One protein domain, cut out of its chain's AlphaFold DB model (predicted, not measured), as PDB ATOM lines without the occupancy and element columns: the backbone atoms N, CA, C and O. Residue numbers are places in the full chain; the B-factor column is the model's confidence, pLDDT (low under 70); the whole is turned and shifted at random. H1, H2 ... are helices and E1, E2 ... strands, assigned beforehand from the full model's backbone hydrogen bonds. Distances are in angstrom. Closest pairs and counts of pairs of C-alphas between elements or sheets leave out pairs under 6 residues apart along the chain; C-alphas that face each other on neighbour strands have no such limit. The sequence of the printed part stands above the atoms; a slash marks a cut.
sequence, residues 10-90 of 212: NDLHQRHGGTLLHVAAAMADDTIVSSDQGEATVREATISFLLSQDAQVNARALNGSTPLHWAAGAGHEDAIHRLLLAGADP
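This is residues 10 to 90 of the 212 residues of the protein "Hypothetical protein" of Rhizochromulina marina (UniProt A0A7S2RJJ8). Four short helices stand side by side in a small four-cornered bundle, H1 and H3 running one way and H2 and H4 the other, with a two-stranded hairpin, E1 and E2, at one end of it. The unnamed residues 10 to 19 and the long stretch 53 to 66 lie at the other end. The printed part has 81 residues, with four named helices and two named strands in the order H1, E1, E2, H2, H3, H4; the sheet has the order E1 - E2 and is antiparallel, and the class is mostly helix. The whole is compact, with a radius of gyration of the C-alphas of 11.9 A, yet elongated, spanning 38 by 23 by 22 A.

Start with H1, residues 20 to 27, and pass by a tight link to E1, residues 32 to 35. E1 forms a hairpin with E2, residues 38 to 41: they are antiparallel, at 147 degrees, with N 33 and O 40 at 2.8 A and N 35 and O 38 at 3.0 A, within hydrogen-bond range. H2, residues 42 to 52, follows E2 directly and touches H1, opposite ways at a shallow tilt of 13 degrees; their closest C-alphas, those of Ala 24 and Arg 43, are 6.3 A apart. Go on to H3, residues 67 to 74, which is apart from H2 but touches H1, the same way at a shallow tilt of 12 degrees, with the closest C-alphas, His 22 and Pro 67, 4.3 A apart. H4, residues 77 to 85, forms a helical hairpin with H3 at a shallow tilt of 17 degrees; their closest C-alphas are those of Ala 71 and Ile 80, 5.9 A apart. H4 also touches H2, the same way at a shallow tilt of 17 degrees, the C-alphas of Glu 44 and Ala 79 being closest at 6.0 A. H1 and H4 are close but not clearly touching, with 1 pair of C-alphas within 8 A. In H1, H2, H3 and H4 every O i to N i+4 pair is within hydrogen-bond range.

Find C-alpha 20 at (134.736, 124.684, 140.101); from there H1 runs 10.3 A to C-alpha 27. E1 measures 9.3 A and E2 10.0 A from first to last C-alpha. H2 begins at C-alpha 42, (130.334, 128.678, 153.086), and is 15.2 A long. H3 measures 10.6 A, and H4, 12.2 A long, ends at C-alpha 85, (117.081, 122.136, 144.331).

Look for the two C-alphas farthest apart at Asp 36 and Asn 63, 39.1 A. The link from H2 to H3, 14 residues, is long, and the printed part has no cut. The mean pLDDT of the printed part is 84.2; residues 35 to 39 are under 70.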
ATOM      1  N   ASN A  10     133.081 126.594 134.167       85.38
ATOM      2  CA  ASN A  10     132.866 125.235 133.690       85.38
ATOM      3  C   ASN A  10     134.143 124.564 133.143       85.38
ATOM      4  O   ASN A  10     134.063 123.438 132.654       85.38
ATOM      5  N   ASP A  11     135.315 125.206 133.227       86.12
ATOM      6  CA  ASP A  11     136.572 124.581 132.805       86.12
ATOM      7  C   ASP A  11     136.929 123.390 133.703       86.12
ATOM      8  O   ASP A  11     136.858 123.447 134.934       86.12
ATOM      9  N   LEU A  12     137.354 122.292 133.071       83.75
ATOM     10  CA  LEU A  12     137.786 121.091 133.780       83.75
ATOM     11  C   LEU A  12     139.202 121.281 134.329       83.75
ATOM     12  O   LEU A  12     140.150 121.582 133.599       83.75
ATOM     13  N   HIS A  13     139.375 121.037 135.624       81.19
ATOM     14  CA  HIS A  13     140.684 121.110 136.256       81.19
ATOM     15  C   HIS A  13     141.595 119.954 135.805       81.19
ATOM     16  O   HIS A  13     141.194 118.795 135.790       81.19
ATOM     17  N   GLN A  14     142.865 120.235 135.507       76.25
ATOM     18  CA  GLN A  14     143.771 119.276 134.851       76.25
ATOM     19  C   GLN A  14     144.092 118.011 135.670       76.25
ATOM     20  O   GLN A  14     144.498 117.005 135.096       76.25
ATOM     21  N   ARG A  15     143.957 118.045 137.006       72.25
ATOM     22  CA  ARG A  15     144.333 116.912 137.878       72.25
ATOM     23  C   ARG A  15     143.219 115.901 138.118       72.25
ATOM     24  O   ARG A  15     143.471 114.705 138.094       72.25
ATOM     25  N   HIS A  16     142.021 116.385 138.416       71.81
ATOM     26  CA  HIS A  16     140.868 115.548 138.768       71.81
ATOM     27  C   HIS A  16     139.736 115.669 137.749       71.81
ATOM     28  O   HIS A  16     138.749 114.948 137.830       71.81
ATOM     29  N   GLY A  17     139.868 116.580 136.784       79.38
ATOM     30  CA  GLY A  17     138.925 116.701 135.693       79.38
ATOM     31  C   GLY A  17     137.585 117.303 136.052       79.38
ATOM     32  O   GLY A  17     136.695 117.212 135.228       79.38
ATOM     33  N   GLY A  18     137.418 117.835 137.261       83.44
ATOM     34  CA  GLY A  18     136.168 118.438 137.727       83.44
ATOM     35  C   GLY A  18     136.163 119.950 137.523       83.44
ATOM     36  O   GLY A  18     137.228 120.567 137.480       83.44
ATOM     37  N   THR A  19     134.970 120.528 137.413       89.25
ATOM     38  CA  THR A  19     134.743 121.985 137.363       89.25
ATOM     39  C   THR A  19     134.887 122.636 138.743       89.25
ATOM     40  O   THR A  19     135.004 121.937 139.755       89.25
ATOM     41  N   LEU A  20     134.806 123.972 138.815       87.50
ATOM     42  CA  LEU A  20     134.736 124.684 140.101       87.50
ATOM     43  C   LEU A  20     133.586 124.177 140.979       87.50
ATOM     44  O   LEU A  20     133.753 124.055 142.190       87.50
ATOM     45  N   LEU A  21     132.447 123.832 140.370       89.94
ATOM     46  CA  LEU A  21     131.283 123.323 141.094       89.94
ATOM     47  C   LEU A  21     131.550 121.959 141.749       89.94
ATOM     48  O   LEU A  21     131.091 121.731 142.861       89.94
ATOM     49  N   HIS A  22     132.354 121.090 141.124       89.50
ATOM     50  CA  HIS A  22     132.773 119.825 141.745       89.50
ATOM     51  C   HIS A  22     133.620 120.071 142.997       89.50
ATOM     52  O   HIS A  22     133.398 119.457 144.038       89.50
ATOM     53  N   VAL A  23     134.583 120.991 142.903       87.44
ATOM     54  CA  VAL A  23     135.470 121.319 144.026       87.44
ATOM     55  C   VAL A  23     134.687 121.982 145.155       87.44
ATOM     56  O   VAL A  23     134.865 121.604 146.307       87.44
ATOM     57  N   ALA A  24     133.782 122.912 144.838       89.25
ATOM     58  CA  ALA A  24     132.910 123.542 145.825       89.25
ATOM     59  C   ALA A  24     132.002 122.522 146.531       89.25
ATOM     60  O   ALA A  24     131.800 122.619 147.737       89.25
ATOM     61  N   ALA A  25     131.503 121.522 145.799       88.81
ATOM     62  CA  ALA A  25     130.659 120.469 146.349       88.81
ATOM     63  C   ALA A  25     131.399 119.511 147.302       88.81
ATOM     64  O   ALA A  25     130.763 118.988 148.207       88.81
ATOM     65  N   ALA A  26     132.710 119.287 147.129       85.75
ATOM     66  CA  ALA A  26     133.488 118.359 147.966       85.75
ATOM     67  C   ALA A  26     134.352 119.020 149.049       85.75
ATOM     68  O   ALA A  26     134.532 118.449 150.121       85.75
ATOM     69  N   MET A  27     134.972 120.163 148.744       77.50
ATOM     70  CA  MET A  27     136.100 120.705 149.517       77.50
ATOM     71  C   MET A  27     135.794 122.015 150.243       77.50
ATOM     72  O   MET A  27     136.677 122.537 150.923       77.50
ATOM     73  N   ALA A  28     134.608 122.595 150.061       72.94
ATOM     74  CA  ALA A  28     134.278 123.837 150.743       72.94
ATOM     75  C   ALA A  28     134.157 123.606 152.257       72.94
ATOM     76  O   ALA A  28     133.576 122.617 152.695       72.94
ATOM     77  N   ASP A  29     134.742 124.531 153.015       72.44
ATOM     78  CA  ASP A  29     134.774 124.532 154.476       72.44
ATOM     79  C   ASP A  29     133.344 124.569 155.052       72.44
ATOM     80  O   ASP A  29     132.485 125.307 154.554       72.44
ATOM     81  N   ASP A  30     133.106 123.797 156.113       70.44
ATOM     82  CA  ASP A  30     131.839 123.746 156.857       70.44
ATOM     83  C   ASP A  30     131.610 124.994 157.724       70.44
ATOM     84  O   ASP A  30     130.613 125.093 158.439       70.44
ATOM     85  N   THR A  31     132.524 125.965 157.667       77.38
ATOM     86  CA  THR A  31     132.380 127.260 158.328       77.38
ATOM     87  C   THR A  31     130.999 127.860 158.048       77.38
ATOM     88  O   THR A  31     130.605 128.088 156.902       77.38
ATOM     89  N   ILE A  32     130.263 128.135 159.124       76.88
ATOM     90  CA  ILE A  32     128.961 128.795 159.069       76.88
ATOM     91  C   ILE A  32     129.184 130.287 158.842       76.88
ATOM     92  O   ILE A  32     129.882 130.952 159.611       76.88
ATOM     93  N   VAL A  33     128.571 130.825 157.793       74.25
ATOM     94  CA  VAL A  33     128.463 132.265 157.571       74.25
ATOM     95  C   VAL A  33     127.109 132.739 158.080       74.25
ATOM     96  O   VAL A  33     126.055 132.394 157.549       74.25
ATOM     97  N   SER A  34     127.135 133.550 159.136       71.75
ATOM     98  CA  SER A  34     125.951 134.261 159.609       71.75
ATOM     99  C   SER A  34     125.686 135.442 158.673       71.75
ATOM    100  O   SER A  34     126.461 136.400 158.647       71.75
ATOM    101  N   SER A  35     124.611 135.370 157.892       63.94
ATOM    102  CA  SER A  35     124.121 136.486 157.074       63.94
ATOM    103  C   SER A  35     122.846 137.080 157.678       63.94
ATOM    104  O   SER A  35     122.212 136.480 158.545       63.94
ATOM    105  N   ASP A  36     122.443 138.257 157.206       68.38
ATOM    106  CA  ASP A  36     121.168 138.894 157.556       68.38
ATOM    107  C   ASP A  36     119.937 138.055 157.157       68.38
ATOM    108  O   ASP A  36     118.852 138.278 157.692       68.38
ATOM    109  N   GLN A  37     120.108 137.070 156.267       57.06
ATOM    110  CA  GLN A  37     119.053 136.168 155.791       57.06
ATOM    111  C   GLN A  37     119.078 134.762 156.421       57.06
ATOM    112  O   GLN A  37     118.225 133.943 156.083       57.06
ATOM    113  N   GLY A  38     120.004 134.479 157.348       67.69
ATOM    114  CA  GLY A  38     120.101 133.193 158.052       67.69
ATOM    115  C   GLY A  38     121.528 132.648 158.179       67.69
ATOM    116  O   GLY A  38     122.491 133.241 157.681       67.69
ATOM    117  N   GLU A  39     121.649 131.512 158.870       69.12
ATOM    118  CA  GLU A  39     122.874 130.707 158.959       69.12
ATOM    119  C   GLU A  39     122.961 129.801 157.723       69.12
ATOM    120  O   GLU A  39     122.068 128.990 157.492       69.12
ATOM    121  N   ALA A  40     124.013 129.962 156.921       70.31
ATOM    122  CA  ALA A  40     124.304 129.109 155.767       70.31
ATOM    123  C   ALA A  40     125.768 128.663 155.825       70.31
ATOM    124  O   ALA A  40     126.618 129.386 156.349       70.31
ATOM    125  N   THR A  41     126.101 127.494 155.281       80.81
ATOM    126  CA  THR A  41     127.513 127.085 155.175       80.81
ATOM    127  C   THR A  41     128.216 127.864 154.060       80.81
ATOM    128  O   THR A  41     127.608 128.232 153.048       80.81
ATOM    129  N   VAL A  42     129.529 128.100 154.185       82.81
ATOM    130  CA  VAL A  42     130.334 128.678 153.086       82.81
ATOM    131  C   VAL A  42     130.174 127.850 151.806       82.81
ATOM    132  O   VAL A  42     130.100 128.409 150.710       82.81
ATOM    133  N   ARG A  43     130.063 126.525 151.935       86.31
ATOM    134  CA  ARG A  43     129.778 125.580 150.848       86.31
ATOM    135  C   ARG A  43     128.473 125.887 150.124       86.31
ATOM    136  O   ARG A  43     128.471 126.070 148.908       86.31
ATOM    137  N   GLU A  44     127.382 126.005 150.864       84.25
ATOM    138  CA  GLU A  44     126.066 126.361 150.343       84.25
ATOM    139  C   GLU A  44     126.071 127.724 149.629       84.25
ATOM    140  O   GLU A  44     125.565 127.849 148.506       84.25
ATOM    141  N   ALA A  45     126.700 128.735 150.233       85.50
ATOM    142  CA  ALA A  45     126.843 130.061 149.634       85.50
ATOM    143  C   ALA A  45     127.679 130.018 148.343       85.50
ATOM    144  O   ALA A  45     127.305 130.622 147.337       85.50
ATOM    145  N   THR A  46     128.774 129.252 148.341       87.06
ATOM    146  CA  THR A  46     129.650 129.090 147.174       87.06
ATOM    147  C   THR A  46     128.920 128.385 146.036       87.06
ATOM    148  O   THR A  46     128.959 128.865 144.909       87.06
ATOM    149  N   ILE A  47     128.203 127.292 146.312       88.31
ATOM    150  CA  ILE A  47     127.390 126.592 145.309       88.31
ATOM    151  C   ILE A  47     126.349 127.552 144.725       88.31
ATOM    152  O   ILE A  47     126.268 127.690 143.510       88.31
ATOM    153  N   SER A  48     125.621 128.283 145.573       88.19
ATOM    154  CA  SER A  48     124.628 129.275 145.129       88.19
ATOM    155  C   SER A  48     125.237 130.334 144.216       88.19
ATOM    156  O   SER A  48     124.675 130.668 143.173       88.19
ATOM    157  N   PHE A  49     126.407 130.846 144.597       88.06
ATOM    158  CA  PHE A  49     127.132 131.827 143.810       88.06
ATOM    159  C   PHE A  49     127.544 131.252 142.454       88.06
ATOM    160  O   PHE A  49     127.274 131.872 141.430       88.06
ATOM    161  N   LEU A  50     128.126 130.052 142.418       88.19
ATOM    162  CA  LEU A  50     128.529 129.409 141.166       88.19
ATOM    163  C   LEU A  50     127.323 129.167 140.245       88.19
ATOM    164  O   LEU A  50     127.398 129.448 139.053       88.19
ATOM    165  N   LEU A  51     126.193 128.723 140.796       87.88
ATOM    166  CA  LEU A  51     124.954 128.530 140.039       87.88
ATOM    167  C   LEU A  51     124.403 129.840 139.461       87.88
ATOM    168  O   LEU A  51     123.906 129.844 138.341       87.88
ATOM    169  N   SER A  52     124.549 130.959 140.176       87.88
ATOM    170  CA  SER A  52     124.181 132.288 139.660       87.88
ATOM    171  C   SER A  52     125.073 132.777 138.511       87.88
ATOM    172  O   SER A  52     124.705 133.714 137.809       87.88
ATOM    173  N   GLN A  53     126.248 132.166 138.335       87.38
ATOM    174  CA  GLN A  53     127.221 132.466 137.282       87.38
ATOM    175  C   GLN A  53     127.148 131.452 136.124       87.38
ATOM    176  O   GLN A  53     128.155 131.197 135.466       87.38
ATOM    177  N   ASP A  54     125.982 130.835 135.897       85.50
ATOM    178  CA  ASP A  54     125.757 129.824 134.853       85.50
ATOM    179  C   ASP A  54     126.680 128.589 134.965       85.50
ATOM    180  O   ASP A  54     127.070 127.963 133.968       85.50
ATOM    181  N   ALA A  55     127.041 128.196 136.195       88.12
ATOM    182  CA  ALA A  55     127.691 126.909 136.415       88.12
ATOM    183  C   ALA A  55     126.743 125.759 136.057       88.12
ATOM    184  O   ALA A  55     125.592 125.701 136.491       88.12
ATOM    185  N   GLN A  56     127.254 124.789 135.304       88.44
ATOM    186  CA  GLN A  56     126.487 123.612 134.925       88.44
ATOM    187  C   GLN A  56     126.334 122.663 136.120       88.44
ATOM    188  O   GLN A  56     127.285 121.986 136.513       88.44
ATOM    189  N   VAL A  57     125.114 122.571 136.660       90.69
ATOM    190  CA  VAL A  57     124.753 121.684 137.787       90.69
ATOM    191  C   VAL A  57     125.116 120.226 137.496       90.69
ATOM    192  O   VAL A  57     125.677 119.537 138.342       90.69
ATOM    193  N   ASN A  58     124.846 119.780 136.267       88.88
ATOM    194  CA  ASN A  58     125.116 118.425 135.787       88.88
ATOM    195  C   ASN A  58     126.410 118.346 134.959       88.88
ATOM    196  O   ASN A  58     126.536 117.492 134.078       88.88
ATOM    197  N   ALA A  59     127.372 119.247 135.211       88.00
ATOM    198  CA  ALA A  59     128.696 119.173 134.601       88.00
ATOM    199  C   ALA A  59     129.307 117.793 134.846       88.00
ATOM    200  O   ALA A  59     129.233 117.267 135.953       88.00
ATOM    201  N   ARG A  60     129.952 117.221 133.832       87.06
ATOM    202  CA  ARG A  60     130.597 115.913 133.950       87.06
ATOM    203  C   ARG A  60     132.102 116.095 134.057       87.06
ATOM    204  O   ARG A  60     132.718 116.689 133.174       87.06
ATOM    205  N   ALA A  61     132.688 115.577 135.129       85.56
ATOM    206  CA  ALA A  61     134.129 115.483 135.276       85.56
ATOM    207  C   ALA A  61     134.732 114.448 134.304       85.56
ATOM    208  O   ALA A  61     134.016 113.713 133.625       85.56
ATOM    209  N   LEU A  62     136.064 114.339 134.258       81.38
ATOM    210  CA  LEU A  62     136.769 113.391 133.370       81.38
ATOM    211  C   LEU A  62     136.400 111.909 133.591       81.38
ATOM    212  O   LEU A  62     136.504 111.109 132.668       81.38
ATOM    213  N   ASN A  63     135.961 111.537 134.795       78.19
ATOM    214  CA  ASN A  63     135.441 110.201 135.131       78.19
ATOM    215  C   ASN A  63     133.914 110.084 134.931       78.19
ATOM    216  O   ASN A  63     133.275 109.164 135.440       78.19
ATOM    217  N   GLY A  64     133.301 111.077 134.289       84.38
ATOM    218  CA  GLY A  64     131.862 111.171 134.110       84.38
ATOM    219  C   GLY A  64     131.071 111.450 135.390       84.38
ATOM    220  O   GLY A  64     129.849 111.424 135.301       84.38
ATOM    221  N   SER A  65     131.710 111.692 136.539       88.31
ATOM    222  CA  SER A  65     131.010 112.075 137.775       88.31
ATOM    223  C   SER A  65     130.456 113.494 137.684       88.31
ATOM    224  O   SER A  65     130.975 114.310 136.925       88.31
ATOM    225  N   THR A  66     129.394 113.767 138.433       91.38
ATOM    226  CA  THR A  66     128.769 115.094 138.557       91.38
ATOM    227  C   THR A  66     129.126 115.726 139.907       91.38
ATOM    228  O   THR A  66     129.581 115.012 140.808       91.38
ATOM    229  N   PRO A  67     128.891 117.036 140.121       91.31
ATOM    230  CA  PRO A  67     129.070 117.662 141.432       91.31
ATOM    231  C   PRO A  67     128.290 116.952 142.546       91.31
ATOM    232  O   PRO A  67     128.766 116.884 143.676       91.31
ATOM    233  N   LEU A  68     127.138 116.355 142.217       92.94
ATOM    234  CA  LEU A  68     126.329 115.591 143.164       92.94
ATOM    235  C   LEU A  68     127.033 114.313 143.646       92.94
ATOM    236  O   LEU A  68     126.949 113.989 144.825       92.94
ATOM    237  N   HIS A  69     127.796 113.632 142.781       90.56
ATOM    238  CA  HIS A  69     128.630 112.500 143.205       90.56
ATOM    239  C   HIS A  69     129.683 112.941 144.223       90.56
ATOM    240  O   HIS A  69     129.918 112.262 145.215       90.56
ATOM    241  N   TRP A  70     130.313 114.091 143.979       90.12
ATOM    242  CA  TRP A  70     131.363 114.630 144.840       90.12
ATOM    243  C   TRP A  70     130.815 115.053 146.206       90.12
ATOM    244  O   TRP A  70     131.429 114.730 147.217       90.12
ATOM    245  N   ALA A  71     129.639 115.688 146.241       91.31
ATOM    246  CA  ALA A  71     128.931 115.992 147.486       91.31
ATOM    247  C   ALA A  71     128.562 114.716 148.263       91.31
ATOM    248  O   ALA A  71     128.822 114.628 149.460       91.31
ATOM    249  N   ALA A  72     128.023 113.707 147.570       90.81
ATOM    250  CA  ALA A  72     127.629 112.425 148.152       90.81
ATOM    251  C   ALA A  72     128.816 111.640 148.728       90.81
ATOM    252  O   ALA A  72     128.740 111.124 149.838       90.81
ATOM    253  N   GLY A  73     129.938 111.588 148.005       88.31
ATOM    254  CA  GLY A  73     131.154 110.923 148.472       88.31
ATOM    255  C   GLY A  73     131.866 111.655 149.612       88.31
ATOM    256  O   GLY A  73     132.637 111.020 150.328       88.31
ATOM    257  N   ALA A  74     131.612 112.957 149.779       88.12
ATOM    258  CA  ALA A  74     132.160 113.784 150.853       88.12
ATOM    259  C   ALA A  74     131.239 113.902 152.083       88.12
ATOM    260  O   ALA A  74     131.713 114.335 153.128       88.12
ATOM    261  N   GLY A  75     129.968 113.502 151.973       88.25
ATOM    262  CA  GLY A  75     129.011 113.532 153.086       88.25
ATOM    263  C   GLY A  75     128.358 114.892 153.318       88.25
ATOM    264  O   GLY A  75     127.887 115.171 154.414       88.25
ATOM    265  N   HIS A  76     128.339 115.755 152.302       89.12
ATOM    266  CA  HIS A  76     127.869 117.134 152.441       89.12
ATOM    267  C   HIS A  76     126.379 117.263 152.127       89.12
ATOM    268  O   HIS A  76     125.994 117.588 151.001       89.12
ATOM    269  N   GLU A  77     125.541 117.055 153.139       89.50
ATOM    270  CA  GLU A  77     124.075 117.109 153.036       89.50
ATOM    271  C   GLU A  77     123.559 118.429 152.448       89.50
ATOM    272  O   GLU A  77     122.771 118.411 151.500       89.50
ATOM    273  N   ASP A  78     124.050 119.584 152.920       88.81
ATOM    274  CA  ASP A  78     123.583 120.878 152.396       88.81
ATOM    275  C   ASP A  78     123.946 121.041 150.917       88.81
ATOM    276  O   ASP A  78     123.188 121.622 150.139       88.81
ATOM    277  N   ALA A  79     125.105 120.513 150.502       90.06
ATOM    278  CA  ALA A  79     125.509 120.561 149.102       90.06
ATOM    279  C   ALA A  79     124.589 119.692 148.241       90.06
ATOM    280  O   ALA A  79     124.158 120.145 147.182       90.06
ATOM    281  N   ILE A  80     124.238 118.489 148.709       91.19
ATOM    282  CA  ILE A  80     123.256 117.616 148.053       91.19
ATOM    283  C   ILE A  80     121.915 118.340 147.936       91.19
ATOM    284  O   ILE A  80     121.384 118.457 146.834       91.19
ATOM    285  N   HIS A  81     121.402 118.899 149.034       90.56
ATOM    286  CA  HIS A  81     120.116 119.591 149.049       90.56
ATOM    287  C   HIS A  81     120.089 120.773 148.068       90.56
ATOM    288  O   HIS A  81     119.152 120.917 147.278       90.56
ATOM    289  N   ARG A  82     121.146 121.596 148.043       90.25
ATOM    290  CA  ARG A  82     121.240 122.721 147.102       90.25
ATOM    291  C   ARG A  82     121.387 122.290 145.650       90.25
ATOM    292  O   ARG A  82     120.785 122.917 144.783       90.25
ATOM    293  N   LEU A  83     122.169 121.251 145.372       90.88
ATOM    294  CA  LEU A  83     122.332 120.728 144.017       90.88
ATOM    295  C   LEU A  83     121.021 120.120 143.503       90.88
ATOM    296  O   LEU A  83     120.628 120.409 142.376       90.88
ATOM    297  N   LEU A  84     120.305 119.356 144.332       90.62
ATOM    298  CA  LEU A  84     118.991 118.807 143.987       90.62
ATOM    299  C   LEU A  84     117.966 119.916 143.722       90.62
ATOM    300  O   LEU A  84     117.262 119.868 142.716       90.62
ATOM    301  N   LEU A  85     117.940 120.967 144.553       89.44
ATOM    302  CA  LEU A  85     117.081 122.136 144.331       89.44
ATOM    303  C   LEU A  85     117.403 122.856 143.009       89.44
ATOM    304  O   LEU A  85     116.510 123.404 142.365       89.44
ATOM    305  N   ALA A  86     118.668 122.831 142.590       87.81
ATOM    306  CA  ALA A  86     119.125 123.387 141.321       87.81
ATOM    307  C   ALA A  86     118.856 122.478 140.102       87.81
ATOM    308  O   ALA A  86     119.226 122.838 138.985       87.81
ATOM    309  N   GLY A  87     118.224 121.314 140.289       87.81
ATOM    310  CA  GLY A  87     117.932 120.364 139.212       87.81
ATOM    311  C   GLY A  87     119.088 119.415 138.887       87.81
ATOM    312  O   GLY A  87     119.245 118.998 137.735       87.81
ATOM    313  N   ALA A  88     119.927 119.091 139.875       90.31
ATOM    314  CA  ALA A  88     120.905 118.022 139.726       90.31
ATOM    315  C   ALA A  88     120.206 116.682 139.501       90.31
ATOM    316  O   ALA A  88     119.182 116.405 140.118       90.31
ATOM    317  N   ASP A  89     120.789 115.851 138.642       88.25
ATOM    318  CA  ASP A  89     120.289 114.510 138.353       88.25
ATOM    319  C   ASP A  89     120.862 113.481 139.358       88.25
ATOM    320  O   ASP A  89     122.054 113.136 139.268       88.25
ATOM    321  N   PRO A  90     120.053 112.983 140.318       87.12
ATOM    322  CA  PRO A  90     120.468 111.970 141.291       87.12
ATOM    323  C   PRO A  90     120.679 110.579 140.689       87.12
ATOM    324  O   PRO A  90     121.322 109.748 141.325       87.12
TER     325      PRO A  90